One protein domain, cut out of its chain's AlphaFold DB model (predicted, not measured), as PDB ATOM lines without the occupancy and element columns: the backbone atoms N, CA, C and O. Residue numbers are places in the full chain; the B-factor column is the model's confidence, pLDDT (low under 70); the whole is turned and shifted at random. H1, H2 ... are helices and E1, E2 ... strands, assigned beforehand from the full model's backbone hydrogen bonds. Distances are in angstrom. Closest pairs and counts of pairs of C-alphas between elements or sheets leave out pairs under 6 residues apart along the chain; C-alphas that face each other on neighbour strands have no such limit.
ATOM      1  N   ASP A 157     150.429 -58.668 382.506       90.69
ATOM      2  CA  ASP A 157     150.639 -57.685 383.579       90.69
ATOM      3  C   ASP A 157     149.981 -56.330 383.234       90.69
ATOM      4  O   ASP A 157     149.785 -55.473 384.097       90.69
ATOM      5  N   GLU A 158     149.634 -56.124 381.956       89.81
ATOM      6  CA  GLU A 158     148.961 -54.923 381.460       89.81
ATOM      7  C   GLU A 158     147.454 -54.960 381.745       89.81
ATOM      8  O   GLU A 158     146.797 -55.995 381.601       89.81
ATOM      9  N   ARG A 159     146.883 -53.796 382.084       93.19
ATOM     10  CA  ARG A 159     145.429 -53.643 382.222       93.19
ATOM     11  C   ARG A 159     144.753 -53.348 380.889       93.19
ATOM     12  O   ARG A 159     145.280 -52.585 380.075       93.19
ATOM     13  N   VAL A 160     143.520 -53.812 380.755       96.50
ATOM     14  CA  VAL A 160     142.575 -53.422 379.699       96.50
ATOM     15  C   VAL A 160     141.228 -53.069 380.323       96.50
ATOM     16  O   VAL A 160     140.991 -53.347 381.490       96.50
ATOM     17  N   ILE A 161     140.341 -52.416 379.579       97.75
ATOM     18  CA  ILE A 161     138.964 -52.182 380.035       97.75
ATOM     19  C   ILE A 161     138.219 -53.535 380.013       97.75
ATOM     20  O   ILE A 161     138.190 -54.169 378.955       97.75
ATOM     21  N   PRO A 162     137.613 -53.992 381.125       98.38
ATOM     22  CA  PRO A 162     136.788 -55.200 381.135       98.38
ATOM     23  C   PRO A 162     135.629 -55.113 380.142       98.38
ATOM     24  O   PRO A 162     135.012 -54.053 379.983       98.38
ATOM     25  N   LEU A 163     135.291 -56.227 379.496       98.56
ATOM     26  CA  LEU A 163     134.236 -56.234 378.480       98.56
ATOM     27  C   LEU A 163     132.845 -56.013 379.075       98.56
ATOM     28  O   LEU A 163     132.016 -55.388 378.416       98.56
ATOM     29  N   CYS A 164     132.594 -56.438 380.317       98.25
ATOM     30  CA  CYS A 164     131.365 -56.098 381.038       98.25
ATOM     31  C   CYS A 164     131.174 -54.590 381.208       98.25
ATOM     32  O   CYS A 164     130.060 -54.108 381.020       98.25
ATOM     33  N   ILE A 165     132.244 -53.854 381.526       98.00
ATOM     34  CA  ILE A 165     132.215 -52.396 381.688       98.00
ATOM     35  C   ILE A 165     131.999 -51.734 380.331       98.00
ATOM     36  O   ILE A 165     131.106 -50.904 380.181       98.00
ATOM     37  N   LEU A 166     132.778 -52.131 379.319       98.31
ATOM     38  CA  LEU A 166     132.657 -51.530 377.993       98.31
ATOM     39  C   LEU A 166     131.264 -51.762 377.390       98.31
ATOM     40  O   LEU A 166     130.706 -50.867 376.763       98.31
ATOM     41  N   ALA A 167     130.690 -52.951 377.570       98.12
ATOM     42  CA  ALA A 167     129.369 -53.276 377.047       98.12
ATOM     43  C   ALA A 167     128.219 -52.596 377.806       98.12
ATOM     44  O   ALA A 167     127.149 -52.426 377.226       98.12
ATOM     45  N   ASP A 168     128.426 -52.204 379.065       97.44
ATOM     46  CA  ASP A 168     127.461 -51.402 379.823       97.44
ATOM     47  C   ASP A 168     127.337 -49.988 379.229       97.44
ATOM     48  O   ASP A 168     126.234 -49.491 379.003       97.44
ATOM     49  N   GLU A 169     128.471 -49.383 378.859       96.88
ATOM     50  CA  GLU A 169     128.509 -48.077 378.189       96.88
ATOM     51  C   GLU A 169     128.104 -48.161 376.703       96.88
ATOM     52  O   GLU A 169     127.418 -47.279 376.183       96.88
ATOM     53  N   TYR A 170     128.477 -49.247 376.015       97.56
ATOM     54  CA  TYR A 170     128.224 -49.467 374.588       97.56
ATOM     55  C   TYR A 170     127.472 -50.790 374.337       97.56
ATOM     56  O   TYR A 170     128.070 -51.779 373.897       97.56
ATOM     57  N   PRO A 171     126.132 -50.824 374.506       97.25
ATOM     58  CA  PRO A 171     125.340 -52.063 374.460       97.25
ATOM     59  C   PRO A 171     125.425 -52.863 373.152       97.25
ATOM     60  O   PRO A 171     125.159 -54.065 373.127       97.25
ATOM     61  N   PHE A 172     125.808 -52.226 372.038       97.06
ATOM     62  CA  PHE A 172     125.971 -52.914 370.755       97.06
ATOM     63  C   PHE A 172     127.061 -54.002 370.797       97.06
ATOM     64  O   PHE A 172     126.983 -54.974 370.043       97.06
ATOM     65  N   ILE A 173     128.032 -53.875 371.708       98.00
ATOM     66  CA  ILE A 173     129.147 -54.812 371.886       98.00
ATOM     67  C   ILE A 173     128.661 -56.196 372.309       98.00
ATOM     68  O   ILE A 173     129.216 -57.197 371.857       98.00
ATOM     69  N   VAL A 174     127.587 -56.278 373.104       98.31
ATOM     70  CA  VAL A 174     127.000 -57.561 373.526       98.31
ATOM     71  C   VAL A 174     126.633 -58.406 372.306       98.31
ATOM     72  O   VAL A 174     126.957 -59.591 372.244       98.31
ATOM     73  N   ASN A 175     126.015 -57.789 371.295       97.75
ATOM     74  CA  ASN A 175     125.612 -58.485 370.074       97.75
ATOM     75  C   ASN A 175     126.817 -58.946 369.245       97.75
ATOM     76  O   ASN A 175     126.788 -60.033 368.671       97.75
ATOM     77  N   GLU A 176     127.886 -58.155 369.191       97.06
ATOM     78  CA  GLU A 176     129.112 -58.537 368.482       97.06
ATOM     79  C   GLU A 176     129.827 -59.703 369.160       97.06
ATOM     80  O   GLU A 176     130.184 -60.678 368.495       97.06
ATOM     81  N   LEU A 177     129.969 -59.647 370.485       98.00
ATOM     82  CA  LEU A 177     130.531 -60.740 371.275       98.00
ATOM     83  C   LEU A 177     129.679 -62.005 371.156       98.00
ATOM     84  O   LEU A 177     130.223 -63.097 371.009       98.00
ATOM     85  N   LYS A 178     128.348 -61.873 371.138       98.06
ATOM     86  CA  LYS A 178     127.424 -62.992 370.926       98.06
ATOM     87  C   LYS A 178     127.656 -63.691 369.589       98.06
ATOM     88  O   LYS A 178     127.700 -64.917 369.552       98.06
ATOM     89  N   VAL A 179     127.840 -62.933 368.505       96.69
ATOM     90  CA  VAL A 179     128.150 -63.500 367.181       96.69
ATOM     91  C   VAL A 179     129.473 -64.270 367.213       96.69
ATOM     92  O   VAL A 179     129.548 -65.372 366.673       96.69
ATOM     93  N   LEU A 180     130.501 -63.739 367.886       95.56
ATOM     94  CA  LEU A 180     131.775 -64.446 368.062       95.56
ATOM     95  C   LEU A 180     131.609 -65.738 368.875       95.56
ATOM     96  O   LEU A 180     132.138 -66.783 368.488       95.56
ATOM     97  N   ALA A 181     130.853 -65.688 369.971       96.12
ATOM     98  CA  ALA A 181     130.589 -66.837 370.830       96.12
ATOM     99  C   ALA A 181     129.833 -67.954 370.092       96.12
ATOM    100  O   ALA A 181     130.181 -69.122 370.239       96.12
ATOM    101  N   GLN A 182     128.841 -67.597 369.269       95.56
ATOM    102  CA  GLN A 182     128.004 -68.544 368.522       95.56
ATOM    103  C   GLN A 182     128.648 -69.089 367.241       95.56
ATOM    104  O   GLN A 182     128.177 -70.093 366.721       95.56
ATOM    105  N   GLY A 183     129.682 -68.434 366.707       91.25
ATOM    106  CA  GLY A 183     130.406 -68.941 365.540       91.25
ATOM    107  C   GLY A 183     131.239 -70.186 365.860       91.25
ATOM    108  O   GLY A 183     131.649 -70.376 366.997       91.25
ATOM    109  N   ASP A 184     131.568 -70.994 364.852       77.81
ATOM    110  CA  ASP A 184     132.322 -72.250 365.047       77.81
ATOM    111  C   ASP A 184     133.849 -72.084 364.924       77.81
ATOM    112  O   ASP A 184     134.620 -73.014 365.166       77.81
ATOM    113  N   GLY A 185     134.316 -70.897 364.527       82.31
ATOM    114  CA  GLY A 185     135.732 -70.624 364.294       82.31
ATOM    115  C   GLY A 185     136.496 -70.290 365.577       82.31
ATOM    116  O   GLY A 185     136.086 -69.415 366.349       82.31
ATOM    117  N   SER A 186     137.645 -70.936 365.767       89.44
ATOM    118  CA  SER A 186     138.708 -70.442 366.650       89.44
ATOM    119  C   SER A 186     139.635 -69.514 365.865       89.44
ATOM    120  O   SER A 186     139.819 -69.681 364.658       89.44
ATOM    121  N   HIS A 187     140.238 -68.534 366.533       90.75
ATOM    122  CA  HIS A 187     141.099 -67.555 365.872       90.75
ATOM    123  C   HIS A 187     142.401 -67.377 366.640       90.75
ATOM    124  O   HIS A 187     142.374 -67.233 367.852       90.75
ATOM    125  N   THR A 188     143.533 -67.273 365.947       88.81
ATOM    126  CA  THR A 188     144.860 -67.030 366.553       88.81
ATOM    127  C   THR A 188     145.094 -65.577 366.995       88.81
ATOM    128  O   THR A 188     146.188 -65.227 367.424       88.81
ATOM    129  N   ARG A 189     144.088 -64.703 366.860       87.62
ATOM    130  CA  ARG A 189     144.142 -63.267 367.184       87.62
ATOM    131  C   ARG A 189     143.001 -62.937 368.129       87.62
ATOM    132  O   ARG A 189     141.930 -63.526 368.000       87.62
ATOM    133  N   TRP A 190     143.199 -61.942 368.981       92.81
ATOM    134  CA  TRP A 190     142.227 -61.493 369.975       92.81
ATOM    135  C   TRP A 190     141.129 -60.622 369.344       92.81
ATOM    136  O   TRP A 190     140.977 -59.446 369.636       92.81
ATOM    137  N   ILE A 191     140.347 -61.199 368.427       93.06
ATOM    138  CA  ILE A 191     139.290 -60.476 367.691       93.06
ATOM    139  C   ILE A 191     138.089 -60.075 368.565       93.06
ATOM    140  O   ILE A 191     137.193 -59.389 368.085       93.06
ATOM    141  N   HIS A 192     138.078 -60.522 369.822       94.31
ATOM    142  CA  HIS A 192     137.130 -60.119 370.855       94.31
ATOM    143  C   HIS A 192     137.523 -58.792 371.531       94.31
ATOM    144  O   HIS A 192     136.752 -58.292 372.344       94.31
ATOM    145  N   GLU A 193     138.702 -58.237 371.221       95.81
ATOM    146  CA  GLU A 193     139.155 -56.957 371.763       95.81
ATOM    147  C   GLU A 193     138.638 -55.754 370.968       95.81
ATOM    148  O   GLU A 193     138.450 -55.801 369.744       95.81
ATOM    149  N   TYR A 194     138.489 -54.645 371.689       97.56
ATOM    150  CA  TYR A 194     138.084 -53.345 371.167       97.56
ATOM    151  C   TYR A 194     139.110 -52.282 371.543       97.56
ATOM    152  O   TYR A 194     139.825 -52.407 372.535       97.56
ATOM    153  N   TYR A 195     139.156 -51.210 370.762       97.19
ATOM    154  CA  TYR A 195     139.978 -50.040 371.040       97.19
ATOM    155  C   TYR A 195     139.076 -48.850 371.325       97.19
ATOM    156  O   TYR A 195     138.097 -48.630 370.612       97.19
ATOM    157  N   VAL A 196     139.415 -48.096 372.367       97.25
ATOM    158  CA  VAL A 196     138.653 -46.946 372.861       97.25
ATOM    159  C   VAL A 196     139.549 -45.717 372.850       97.25
ATOM    160  O   VAL A 196     140.669 -45.771 373.363       97.25
ATOM    161  N   LEU A 197     139.070 -44.605 372.293       96.56
ATOM    162  CA  LEU A 197     139.768 -43.323 372.369       96.56
ATOM    163  C   LEU A 197     139.643 -42.753 373.790       96.56
ATOM    164  O   LEU A 197     138.542 -42.552 374.284       96.56
ATOM    165  N   GLN A 198     140.772 -42.501 374.449       93.62
ATOM    166  CA  GLN A 198     140.823 -41.956 375.813       93.62
ATOM    167  C   GLN A 198     141.004 -40.440 375.823       93.62
ATOM    168  O   GLN A 198     140.535 -39.752 376.729       93.62
ATOM    169  N   LYS A 199     141.762 -39.916 374.855       89.69
ATOM    170  CA  LYS A 199     142.134 -38.502 374.784       89.69
ATOM    171  C   LYS A 199     142.176 -38.046 373.339       89.69
ATOM    172  O   LYS A 199     142.762 -38.717 372.494       89.69
ATOM    173  N   GLU A 200     141.634 -36.866 373.077       87.69
ATOM    174  CA  GLU A 200     141.810 -36.226 371.780       87.69
ATOM    175  C   GLU A 200     143.225 -35.652 371.634       87.69
ATOM    176  O   GLU A 200     143.783 -35.050 372.557       87.69
ATOM    177  N   ILE A 201     143.807 -35.816 370.446       87.56
ATOM    178  CA  ILE A 201     145.103 -35.230 370.107       87.56
ATOM    179  C   ILE A 201     144.884 -33.766 369.713       87.56
ATOM    180  O   ILE A 201     144.450 -33.463 368.603       87.56
ATOM    181  N   THR A 202     145.215 -32.849 370.623       83.00
ATOM    182  CA  THR A 202     145.127 -31.398 370.387       83.00
ATOM    183  C   THR A 202     146.371 -30.831 369.697       83.00
ATOM    184  O   THR A 202     146.244 -29.968 368.831       83.00
ATOM    185  N   ASN A 203     147.568 -31.339 370.022       85.69
ATOM    186  CA  ASN A 203     148.807 -31.053 369.293       85.69
ATOM    187  C   ASN A 203     149.228 -32.279 368.469       85.69
ATOM    188  O   ASN A 203     149.517 -33.335 369.029       85.69
ATOM    189  N   LYS A 204     149.279 -32.114 367.145       87.62
ATOM    190  CA  LYS A 204     149.617 -33.176 366.186       87.62
ATOM    191  C   LYS A 204     151.120 -33.467 366.091       87.62
ATOM    192  O   LYS A 204     151.498 -34.464 365.482       87.62
ATOM    193  N   GLU A 205     151.985 -32.634 366.671       88.25
ATOM    194  CA  GLU A 205     153.430 -32.879 366.669       88.25
ATOM    195  C   GLU A 205     153.777 -34.217 367.345       88.25
ATOM    196  O   GLU A 205     153.338 -34.512 368.456       88.25
ATOM    197  N   GLY A 206     154.591 -35.034 366.670       85.00
ATOM    198  CA  GLY A 206     155.016 -36.344 367.178       85.00
ATOM    199  C   GLY A 206     154.031 -37.493 366.933       85.00
ATOM    200  O   GLY A 206     154.232 -38.578 367.492       85.00
ATOM    201  N   TYR A 207     153.000 -37.279 366.109       89.81
ATOM    202  CA  TYR A 207     152.089 -38.315 365.617       89.81
ATOM    203  C   TYR A 207     152.176 -38.443 364.095       89.81
ATOM    204  O   TYR A 207     152.293 -37.453 363.374       89.81
ATOM    205  N   SER A 208     152.125 -39.679 363.613       91.06
ATOM    206  CA  SER A 208     152.009 -40.005 362.192       91.06
ATOM    207  C   SER A 208     150.581 -39.801 361.683       91.06
ATOM    208  O   SER A 208     149.622 -39.800 362.453       91.06
ATOM    209  N   GLU A 209     150.425 -39.665 360.367       90.31
ATOM    210  CA  GLU A 209     149.109 -39.542 359.727       90.31
ATOM    211  C   GLU A 209     148.216 -40.756 360.030       90.31
ATOM    212  O   GLU A 209     147.080 -40.584 360.463       90.31
ATOM    213  N   ALA A 210     148.773 -41.969 359.964       90.00
ATOM    214  CA  ALA A 210     148.063 -43.198 360.317       90.00
ATOM    215  C   ALA A 210     147.563 -43.205 361.776       90.00
ATOM    216  O   ALA A 210     146.449 -43.643 362.052       90.00
ATOM    217  N   GLU A 211     148.360 -42.697 362.725       92.62
ATOM    218  CA  GLU A 211     147.938 -42.570 364.128       92.62
ATOM    219  C   GLU A 211     146.766 -41.591 364.288       92.62
ATOM    220  O   GLU A 211     145.848 -41.850 365.069       92.62
ATOM    221  N   LEU A 212     146.773 -40.482 363.542       93.50
ATOM    222  CA  LEU A 212     145.682 -39.506 363.555       93.50
ATOM    223  C   LEU A 212     144.403 -40.081 362.930       93.50
ATOM    224  O   LEU A 212     143.325 -39.878 363.481       93.50
ATOM    225  N   GLU A 213     144.518 -40.835 361.835       93.44
ATOM    226  CA  GLU A 213     143.387 -41.525 361.201       93.44
ATOM    227  C   GLU A 213     142.763 -42.578 362.123       93.44
ATOM    228  O   GLU A 213     141.539 -42.666 362.216       93.44
ATOM    229  N   ILE A 214     143.583 -43.341 362.857       94.19
ATOM    230  CA  ILE A 214     143.099 -44.277 363.884       94.19
ATOM    231  C   ILE A 214     142.287 -43.531 364.947       94.19
ATOM    232  O   ILE A 214     141.197 -43.974 365.310       94.19
ATOM    233  N   CYS A 215     142.794 -42.398 365.441       94.56
ATOM    234  CA  CYS A 215     142.085 -41.611 366.448       94.56
ATOM    235  C   CYS A 215     140.762 -41.064 365.902       94.56
ATOM    236  O   CYS A 215     139.747 -41.147 366.586       94.56
ATOM    237  N   GLU A 216     140.752 -40.569 364.662       94.56
ATOM    238  CA  GLU A 216     139.533 -40.102 363.993       94.56
ATOM    239  C   GLU A 216     138.506 -41.232 363.847       94.56
ATOM    240  O   GLU A 216     137.324 -41.051 364.123       94.56
ATOM    241  N   ALA A 217     138.960 -42.432 363.478       95.19
ATOM    242  CA  ALA A 217     138.102 -43.598 363.337       95.19
ATOM    243  C   ALA A 217     137.419 -44.006 364.656       95.19
ATOM    244  O   ALA A 217     136.297 -44.517 364.604       95.19
ATOM    245  N   LEU A 218     138.065 -43.769 365.801       96.25
ATOM    246  CA  LEU A 218     137.594 -44.130 367.143       96.25
ATOM    247  C   LEU A 218     136.769 -43.037 367.848       96.25
ATOM    248  O   LEU A 218     136.283 -43.274 368.952       96.25
ATOM    249  N   LYS A 219     136.585 -41.857 367.242       94.81
ATOM    250  CA  LYS A 219     135.810 -40.756 367.850       94.81
ATOM    251  C   LYS A 219     134.345 -41.098 368.106       94.81
ATOM    252  O   LYS A 219     133.779 -40.645 369.092       94.81
ATOM    253  N   ASP A 220     133.744 -41.895 367.225       92.56
ATOM    254  CA  ASP A 220     132.322 -42.250 367.302       92.56
ATOM    255  C   ASP A 220     132.037 -43.381 368.310       92.56
ATOM    256  O   ASP A 220     130.890 -43.807 368.453       92.56
ATOM    257  N   GLY A 221     133.072 -43.912 368.967       95.56
ATOM    258  CA  GLY A 221     132.971 -45.016 369.914       95.56
ATOM    259  C   GLY A 221     133.953 -46.157 369.630       95.56
ATOM    260  O   GLY A 221     134.778 -46.083 368.710       95.56
ATOM    261  N   PRO A 222     133.881 -47.234 370.429       97.56
ATOM    262  CA  PRO A 222     134.845 -48.317 370.373       97.56
ATOM    263  C   PRO A 222     134.718 -49.144 369.093       97.56
ATOM    264  O   PRO A 222     133.620 -49.470 368.637       97.56
ATOM    265  N   LEU A 223     135.859 -49.549 368.533       97.25
ATOM    266  CA  LEU A 223     135.915 -50.431 367.366       97.25
ATOM    267  C   LEU A 223     136.758 -51.668 367.659       97.25
ATOM    268  O   LEU A 223     137.855 -51.569 368.208       97.25
ATOM    269  N   SER A 224     136.271 -52.833 367.228       94.81
ATOM    270  CA  SER A 224     137.080 -54.052 367.205       94.81
ATOM    271  C   SER A 224     138.191 -53.947 366.165       94.81
ATOM    272  O   SER A 224     138.081 -53.193 365.191       94.81
ATOM    273  N   LEU A 225     139.243 -54.757 366.319       90.38
ATOM    274  CA  LEU A 225     140.377 -54.780 365.388       90.38
ATOM    275  C   LEU A 225     139.934 -54.926 363.918       90.38
ATOM    276  O   LEU A 225     140.435 -54.238 363.031       90.38
ATOM    277  N   MET A 226     138.951 -55.795 363.668       90.38
ATOM    278  CA  MET A 226     138.422 -56.058 362.326       90.38
ATOM    279  C   MET A 226     137.651 -54.863 361.758       90.38
ATOM    280  O   MET A 226     137.775 -54.542 360.574       90.38
ATOM    281  N   LYS A 227     136.868 -54.178 362.595       94.31
ATOM    282  CA  LYS A 227     136.117 -52.988 362.181       94.31
ATOM    283  C   LYS A 227     137.026 -51.793 361.947       94.31
ATOM    284  O   LYS A 227     136.819 -51.075 360.972       94.31
ATOM    285  N   LEU A 228     138.035 -51.612 362.794       93.62
ATOM    286  CA  LEU A 228     139.028 -50.557 362.644       93.62
ATOM    287  C   LEU A 228     139.810 -50.731 361.334       93.62
ATOM    288  O   LEU A 228     139.875 -49.802 360.534       93.62
ATOM    289  N   ALA A 229     140.292 -51.946 361.053       92.31
ATOM    290  CA  ALA A 229     140.958 -52.281 359.790       92.31
ATOM    291  C   ALA A 229     140.077 -51.984 358.570       92.31
ATOM    292  O   ALA A 229     140.522 -51.364 357.602       92.31
ATOM    293  N   LYS A 230     138.792 -52.352 358.643       93.75
ATOM    294  CA  LYS A 230     137.816 -52.060 357.590       93.75
ATOM    295  C   LYS A 230     137.582 -50.555 357.402       93.75
ATOM    296  O   LYS A 230     137.540 -50.114 356.257       93.75
ATOM    297  N   LYS A 231     137.425 -49.784 358.488       94.00
ATOM    298  CA  LYS A 231     137.185 -48.323 358.451       94.00
ATOM    299  C   LYS A 231     138.389 -47.569 357.874       94.00
ATOM    300  O   LYS A 231     138.197 -46.596 357.161       94.00
ATOM    301  N   LEU A 232     139.602 -48.061 358.126       93.00
ATOM    302  CA  LEU A 232     140.857 -47.482 357.636       93.00
ATOM    303  C   LEU A 232     141.306 -48.028 356.270       93.00
ATOM    304  O   LEU A 232     142.389 -47.687 355.809       93.00
ATOM    305  N   HIS A 233     140.521 -48.909 355.638       91.56
ATOM    306  CA  HIS A 233     140.893 -49.580 354.384       91.56
ATOM    307  C   HIS A 233     142.299 -50.216 354.418       91.56
ATOM    308  O   HIS A 233     143.000 -50.266 353.407       91.56
ATOM    309  N   SER A 234     142.702 -50.721 355.586       88.12
ATOM    310  CA  SER A 234     144.050 -51.222 355.856       88.12
ATOM    311  C   SER A 234     143.997 -52.699 356.252       88.12
ATOM    312  O   SER A 234     143.087 -53.103 356.984       88.12
ATOM    313  N   PRO A 235     144.942 -53.542 355.802       86.88
ATOM    314  CA  PRO A 235     145.094 -54.881 356.349       86.88
ATOM    315  C   PRO A 235     145.247 -54.854 357.876       86.88
ATOM    316  O   PRO A 235     145.925 -54.000 358.441       86.88
ATOM    317  N   VAL A 236     144.694 -55.854 358.564       84.44
ATOM    318  CA  VAL A 236     144.820 -55.969 360.030       84.44
ATOM    319  C   VAL A 236     146.291 -55.969 360.481       84.44
ATOM    320  O   VAL A 236     146.620 -55.424 361.527       84.44
ATOM    321  N   TYR A 237     147.192 -56.543 359.675       79.38
ATOM    322  CA  TYR A 237     148.623 -56.651 359.982       79.38
ATOM    323  C   TYR A 237     149.400 -55.332 359.882       79.38
ATOM    324  O   TYR A 237     150.505 -55.255 360.411       79.38
ATOM    325  N   SER A 238     148.857 -54.317 359.204       83.75
ATOM    326  CA  SER A 238     149.498 -53.003 359.062       83.75
ATOM    327  C   SER A 238     149.052 -51.995 360.118       83.75
ATOM    328  O   SER A 238     149.623 -50.909 360.190       83.75
ATOM    329  N   LEU A 239     148.068 -52.336 360.957       83.62
ATOM    330  CA  LEU A 239     147.651 -51.478 362.061       83.62
ATOM    331  C   LEU A 239     148.656 -51.557 363.213       83.62
ATOM    332  O   LEU A 239     148.744 -52.566 363.913       83.62
ATOM    333  N   ASN A 240     149.400 -50.471 363.430       85.31
ATOM    334  CA  ASN A 240     150.280 -50.311 364.585       85.31
ATOM    335  C   ASN A 240     149.615 -49.406 365.628       85.31
ATOM    336  O   ASN A 240     149.549 -48.191 365.461       85.31
ATOM    337  N   LEU A 241     149.128 -50.020 366.705       89.62
ATOM    338  CA  LEU A 241     148.388 -49.352 367.781       89.62
ATOM    339  C   LEU A 241     149.261 -49.081 369.016       89.62
ATOM    340  O   LEU A 241     148.953 -48.207 369.824       89.62
ATOM    341  N   THR A 242     150.415 -49.746 369.107       89.62
ATOM    342  CA  THR A 242     151.280 -49.762 370.293       89.62
ATOM    343  C   THR A 242     151.771 -48.374 370.700       89.62
ATOM    344  O   THR A 242     151.897 -48.086 371.889       89.62
ATOM    345  N   SER A 243     152.065 -47.496 369.737       90.75
ATOM    346  CA  SER A 243     152.502 -46.122 370.029       90.75
ATOM    347  C   SER A 243     151.399 -45.312 370.724       90.75
ATOM    348  O   SER A 243     151.656 -44.666 371.741       90.75
ATOM    349  N   LEU A 244     150.159 -45.397 370.229       93.31
ATOM    350  CA  LEU A 244     149.009 -44.696 370.803       93.31
ATOM    351  C   LEU A 244     148.653 -45.228 372.195       93.31
ATOM    352  O   LEU A 244     148.343 -44.434 373.084       93.31
ATOM    353  N   GLU A 245     148.752 -46.542 372.400       92.12
ATOM    354  CA  GLU A 245     148.546 -47.177 373.706       92.12
ATOM    355  C   GLU A 245     149.593 -46.719 374.723       92.12
ATOM    356  O   GLU A 245     149.246 -46.255 375.807       92.12
ATOM    357  N   LYS A 246     150.884 -46.741 374.355       89.56
ATOM    358  CA  LYS A 246     151.976 -46.269 375.227       89.56
ATOM    359  C   LYS A 246     151.855 -44.787 375.585       89.56
ATOM    360  O   LYS A 246     152.268 -44.384 376.670       89.56
ATOM    361  N   LYS A 247     151.300 -43.972 374.683       88.56
ATOM    362  CA  LYS A 247     151.006 -42.549 374.926       88.56
ATOM    363  C   LYS A 247     149.695 -42.333 375.703       88.56
ATOM    364  O   LYS A 247     149.400 -41.197 376.073       88.56
ATOM    365  N   GLY A 248     148.915 -43.388 375.961       90.50
ATOM    366  CA  GLY A 248     147.625 -43.321 376.651       90.50
ATOM    367  C   GLY A 248     146.553 -42.551 375.875       90.50
ATOM    368  O   GLY A 248     145.679 -41.943 376.492       90.50
ATOM    369  N   ILE A 249     146.662 -42.515 374.542       94.38
ATOM    370  CA  ILE A 249     145.676 -41.889 373.648       94.38
ATOM    371  C   ILE A 249     144.511 -42.838 373.393       94.38
ATOM    372  O   ILE A 249     143.360 -42.409 373.383       94.38
ATOM    373  N   ILE A 250     144.811 -44.126 373.230       95.62
ATOM    374  CA  ILE A 250     143.816 -45.190 373.121       95.62
ATOM    375  C   ILE A 250     144.033 -46.214 374.229       95.62
ATOM    376  O   ILE A 250     145.127 -46.321 374.785       95.62
ATOM    377  N   MET A 251     142.995 -46.987 374.514       95.44
ATOM    378  CA  MET A 251     143.042 -48.093 375.456       95.44
ATOM    379  C   MET A 251     142.326 -49.309 374.880       95.44
ATOM    380  O   MET A 251     141.285 -49.169 374.237       95.44
ATOM    381  N   ARG A 252     142.889 -50.498 375.105       96.00
ATOM    382  CA  ARG A 252     142.238 -51.768 374.779       96.00
ATOM    383  C   ARG A 252     141.139 -52.094 375.780       96.00
ATOM    384  O   ARG A 252     141.265 -51.797 376.968       96.00
ATOM    385  N   ALA A 253     140.114 -52.773 375.291       97.94
ATOM    386  CA  ALA A 253     139.159 -53.520 376.084       97.94
ATOM    387  C   ALA A 253     139.203 -54.991 375.679       97.94
ATOM    388  O   ALA A 253     139.287 -55.293 374.487       97.94
ATOM    389  N   GLY A 254     139.140 -55.891 376.651       97.81
ATOM    390  CA  GLY A 254     139.342 -57.321 376.436       97.81
ATOM    391  C   GLY A 254     138.931 -58.144 377.649       97.81
ATOM    392  O   GLY A 254     138.451 -57.595 378.635       97.81
ATOM    393  N   MET A 255     139.099 -59.463 377.555       98.31
ATOM    394  CA  MET A 255     138.751 -60.389 378.634       98.31
ATOM    395  C   MET A 255     139.636 -60.150 379.867       98.31
ATOM    396  O   MET A 255     140.857 -60.090 379.730       98.31
ATOM    397  N   THR A 256     139.048 -60.071 381.063       98.44
ATOM    398  CA  THR A 256     139.788 -59.878 382.327       98.44
ATOM    399  C   THR A 256     139.295 -60.791 383.462       98.44
ATOM    400  O   THR A 256     138.222 -61.395 383.359       98.44
ATOM    401  N   PRO A 257     140.021 -60.903 384.592       98.25
ATOM    402  CA  PRO A 257     139.475 -61.492 385.813       98.25
ATOM    403  C   PRO A 257     138.156 -60.851 386.274       98.25
ATOM    404  O   PRO A 257     137.284 -61.575 386.748       98.25
ATOM    405  N   THR A 258     137.960 -59.540 386.094       97.81
ATOM    406  CA  THR A 258     136.704 -58.833 386.398       97.81
ATOM    407  C   THR A 258     135.541 -59.392 385.574       97.81
ATOM    408  O   THR A 258     134.451 -59.589 386.115       97.81
ATOM    409  N   ASP A 259     135.755 -59.731 384.298       98.56
ATOM    410  CA  ASP A 259     134.753 -60.436 383.486       98.56
ATOM    411  C   ASP A 259     134.441 -61.833 384.054       98.56
ATOM    412  O   ASP A 259     133.280 -62.237 384.137       98.56
ATOM    413  N   VAL A 260     135.457 -62.572 384.514       98.50
ATOM    414  CA  VAL A 260     135.246 -63.884 385.155       98.50
ATOM    415  C   VAL A 260     134.473 -63.760 386.470       98.50
ATOM    416  O   VAL A 260     133.608 -64.596 386.731       98.50
ATOM    417  N   MET A 261     134.685 -62.697 387.249       97.94
ATOM    418  CA  MET A 261     133.893 -62.418 388.456       97.94
ATOM    419  C   MET A 261     132.410 -62.197 388.154       97.94
ATOM    420  O   MET A 261     131.568 -62.624 388.948       97.94
ATOM    421  N   HIS A 262     132.074 -61.612 386.998       98.25
ATOM    422  CA  HIS A 262     130.682 -61.492 386.548       98.25
ATOM    423  C   HIS A 262     130.074 -62.850 386.210       98.25
ATOM    424  O   HIS A 262     128.917 -63.100 386.544       98.25
ATOM    425  N   ILE A 263     130.849 -63.738 385.586       98.44
ATOM    426  CA  ILE A 263     130.406 -65.092 385.227       98.44
ATOM    427  C   ILE A 263     130.226 -65.963 386.478       98.44
ATOM    428  O   ILE A 263     129.249 -66.704 386.577       98.44
ATOM    429  N   LYS A 264     131.153 -65.876 387.438       97.69
ATOM    430  CA  LYS A 264     131.134 -66.647 388.693       97.69
ATOM    431  C   LYS A 264     130.161 -66.076 389.736       97.69
ATOM    432  O   LYS A 264     129.805 -66.784 390.672       97.69
ATOM    433  N   GLY A 265     129.697 -64.836 389.557       96.62
ATOM    434  CA  GLY A 265     128.726 -64.174 390.437       96.62
ATOM    435  C   GLY A 265     129.339 -63.441 391.635       96.62
ATOM    436  O   GLY A 265     128.603 -62.974 392.502       96.62
ATOM    437  N   ASP A 266     130.666 -63.304 391.690       94.75
ATOM    438  CA  ASP A 266     131.378 -62.630 392.785       94.75
ATOM    439  C   ASP A 266     131.230 -61.097 392.747       94.75
ATOM    440  O   ASP A 266     131.360 -60.417 393.779       94.75
ATOM    441  N   TYR A 267     130.984 -60.563 391.546       92.44
ATOM    442  CA  TYR A 267     130.793 -59.146 391.247       92.44
ATOM    443  C   TYR A 267     129.990 -58.981 389.950       92.44
ATOM    444  O   TYR A 267     130.428 -59.447 388.909       92.44
ATOM    445  N   THR A 268     128.825 -58.329 390.002       94.31
ATOM    446  CA  THR A 268     127.860 -58.280 388.882       94.31
ATOM    447  C   THR A 268     127.288 -56.878 388.641       94.31
ATOM    448  O   THR A 268     126.121 -56.727 388.286       94.31
ATOM    449  N   GLN A 269     128.081 -55.829 388.884       94.38
ATOM    450  CA  GLN A 269     127.607 -54.445 388.728       94.38
ATOM    451  C   GLN A 269     127.411 -54.019 387.266       94.38
ATOM    452  O   GLN A 269     126.662 -53.076 387.033       94.38
ATOM    453  N   TYR A 270     128.055 -54.698 386.311       97.19
ATOM    454  CA  TYR A 270     128.013 -54.362 384.886       97.19
ATOM    455  C   TYR A 270     127.460 -55.523 384.042       97.19
ATOM    456  O   TYR A 270     126.895 -56.490 384.558       97.19
ATOM    457  N   CYS A 271     127.616 -55.444 382.719       97.75
ATOM    458  CA  CYS A 271     127.012 -56.381 381.778       97.75
ATOM    459  C   CYS A 271     127.623 -57.800 381.842       97.75
ATOM    460  O   CYS A 271     128.593 -58.110 381.148       97.75
ATOM    461  N   THR A 272     127.004 -58.705 382.610       98.25
ATOM    462  CA  THR A 272     127.419 -60.122 382.690       98.25
ATOM    463  C   THR A 272     127.320 -60.861 381.350       98.25
ATOM    464  O   THR A 272     128.154 -61.718 381.060       98.25
ATOM    465  N   GLU A 273     126.333 -60.543 380.505       98.12
ATOM    466  CA  GLU A 273     126.158 -61.208 379.202       98.12
ATOM    467  C   GLU A 273     127.383 -61.032 378.295       98.12
ATOM    468  O   GLU A 273     127.822 -61.989 377.652       98.12
ATOM    469  N   ALA A 274     127.971 -59.832 378.283       98.44
ATOM    470  CA  ALA A 274     129.184 -59.550 377.525       98.44
ATOM    471  C   ALA A 274     130.347 -60.440 377.977       98.44
ATOM    472  O   ALA A 274     130.993 -61.070 377.136       98.44
ATOM    473  N   SER A 275     130.565 -60.560 379.292       98.62
ATOM    474  CA  SER A 275     131.599 -61.432 379.854       98.62
ATOM    475  C   SER A 275     131.382 -62.890 379.461       98.62
ATOM    476  O   SER A 275     132.321 -63.541 379.011       98.62
ATOM    477  N   VAL A 276     130.149 -63.405 379.558       98.69
ATOM    478  CA  VAL A 276     129.828 -64.797 379.185       98.69
ATOM    479  C   VAL A 276     130.155 -65.063 377.715       98.69
ATOM    480  O   VAL A 276     130.807 -66.063 377.401       98.69
ATOM    481  N   TYR A 277     129.740 -64.181 376.802       98.62
ATOM    482  CA  TYR A 277     130.009 -64.361 375.375       98.62
ATOM    483  C   TYR A 277     131.501 -64.251 375.049       98.62
ATOM    484  O   TYR A 277     132.036 -65.097 374.328       98.62
ATOM    485  N   ALA A 278     132.192 -63.268 375.624       98.12
ATOM    486  CA  ALA A 278     133.631 -63.115 375.453       98.12
ATOM    487  C   ALA A 278     134.403 -64.335 375.971       98.12
ATOM    488  O   ALA A 278     135.191 -64.926 375.230       98.12
ATOM    489  N   ALA A 279     134.127 -64.771 377.199       98.44
ATOM    490  CA  ALA A 279     134.781 -65.923 377.807       98.44
ATOM    491  C   ALA A 279     134.494 -67.213 377.036       98.44
ATOM    492  O   ALA A 279     135.396 -68.023 376.861       98.44
ATOM    493  N   THR A 280     133.281 -67.386 376.500       98.31
ATOM    494  CA  THR A 280     132.944 -68.542 375.651       98.31
ATOM    495  C   THR A 280     133.826 -68.583 374.401       98.31
ATOM    496  O   THR A 280     134.372 -69.634 374.054       98.31
ATOM    497  N   PHE A 281     134.017 -67.438 373.739       97.81
ATOM    498  CA  PHE A 281     134.906 -67.332 372.582       97.81
ATOM    499  C   PHE A 281     136.373 -67.616 372.952       97.81
ATOM    500  O   PHE A 281     137.051 -68.387 372.263       97.81
ATOM    501  N   VAL A 282     136.866 -67.020 374.042       97.81
ATOM    502  CA  VAL A 282     138.262 -67.171 374.490       97.81
ATOM    503  C   VAL A 282     138.555 -68.594 374.969       97.81
ATOM    504  O   VAL A 282     139.599 -69.148 374.618       97.81
ATOM    505  N   ALA A 283     137.626 -69.221 375.694       97.56
ATOM    506  CA  ALA A 283     137.720 -70.609 376.136       97.56
ATOM    507  C   ALA A 283     137.833 -71.560 374.936       97.56
ATOM    508  O   ALA A 283     138.753 -72.379 374.881       97.56
ATOM    509  N   ARG A 284     136.997 -71.368 373.902       96.75
ATOM    510  CA  ARG A 284     137.092 -72.135 372.650       96.75
ATOM    511  C   ARG A 284     138.445 -71.949 371.958       96.75
ATOM    512  O   ARG A 284     139.045 -72.924 371.511       96.75
ATOM    513  N   CYS A 285     138.953 -70.717 371.895       96.75
ATOM    514  CA  CYS A 285     140.289 -70.429 371.355       96.75
ATOM    515  C   CYS A 285     141.437 -70.946 372.240       96.75
ATOM    516  O   CYS A 285     142.587 -70.934 371.815       96.75
ATOM    517  N   SER A 286     141.132 -71.413 373.444       96.44
ATOM    518  CA  SER A 286     142.082 -71.987 374.397       96.44
ATOM    519  C   SER A 286     141.894 -73.498 374.567       96.44
ATOM    520  O   SER A 286     142.474 -74.093 375.471       96.44
ATOM    521  N   CYS A 287     141.068 -74.125 373.717       95.38
ATOM    522  CA  CYS A 287     140.707 -75.543 373.795       95.38
ATOM    523  C   CYS A 287     140.159 -75.963 375.176       95.38
ATOM    524  O   CYS A 287     140.409 -77.080 375.626       95.38
ATOM    525  N   MET A 288     139.423 -75.068 375.837       97.25
ATOM    526  CA  MET A 288     138.811 -75.266 377.151       97.25
ATOM    527  C   MET A 288     137.292 -75.105 377.064       97.25
ATOM    528  O   MET A 288     136.775 -74.364 376.223       97.25
ATOM    529  N   SER A 289     136.565 -75.761 377.966       97.69
ATOM    530  CA  SER A 289     135.190 -75.362 378.271       97.69
ATOM    531  C   SER A 289     135.164 -74.000 378.981       97.69
ATOM    532  O   SER A 289     136.170 -73.546 379.531       97.69
TER     533      SER A 289
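Overview. This is residues 157 to 289 of the 492 residues of an uncharacterized protein of Lachnospiraceae bacterium TWA4 (UniProt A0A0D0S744). Two helical lobes are joined by a short two-stranded sheet: H1, H2, H6 and H7 cluster in one lobe, with H7 packed on the other three, and H3, H4 and H5 make a looser second lobe. E2 leads from the first lobe to the second and E3 leads back, both near the middle of the domain, where residues 161 to 162 pair with E3 and residues 223 to 224 with E2. The printed part has 133 residues with seven named helices and three named strands, in the order E1 H1 H2 E2 H3 H4 H5 E3 H6 H7; the sheet, E2 - E3, is antiparallel and the class is mostly helix. It is compact, with a radius of gyration of the C-alphas of 15.2 A, and only just elongated, spanning 46 by 30 by 28 A.

Along the chain. Find C-alpha 157 at (150.639, -57.685, 383.579), where E1, residues 157 to 159, begins. Next come H1, residues 163 to 169, and H2, residues 172 to 182 and 15.9 A long. E2 is residues 194 to 197, beginning at C-alpha 194 at (138.084, -53.345, 371.167). H3, residues 209 to 217, is 12.3 A long; H4, residues 225 to 231, and H5, residues 242 to 246, follow. E3, residues 250 to 254, is 13.3 A long. After H6, residues 257 to 264, look for H7, residues 272 to 285, which runs 20.0 A to C-alpha 285 at (140.289, -70.429, 371.355).

Arrangement. E1 pairs with no named strand and is near E3. H1 touches H7, with residues 272 to 278 of H7 alone, closest at the C-alphas of Cys 164 and Ala 274, 5.4 A. H1 and H2 touch only at the corner, closest at C-alphas 167 and 173, 5.4 A. H2 and H7 touch, closest at C-alphas 181 and 281, 4.7 A, at a tilt of 36 degrees, only just steep, the same way. H6 touches H7 about perpendicular at 75 degrees, with C-alphas 259 and 275 closest at 4.9 A. Between E2 and E3, look for N 194 and O 253 at 3.0 A and N 253 and O 194 at 2.8 A. H3 and H4 only just touch, with 3 pairs of C-alphas within 8 A, closest at 217 and 231, 6.9 A. H3 and H5 are close but not clearly touching, closest at C-alphas 211 and 244, 7.1 A. In H1 to H7 every O i to N i+4 pair is within hydrogen-bond range.

Size, cuts and confidence. The two C-alphas farthest apart, of Glu 205 and Ser 289, are 47.7 A apart. The printed part has no cut. The links H2 to E2 and E2 to H3 are long, 11 residues each. Mean pLDDT of the printed part is 94.0, and no printed residue is under 70.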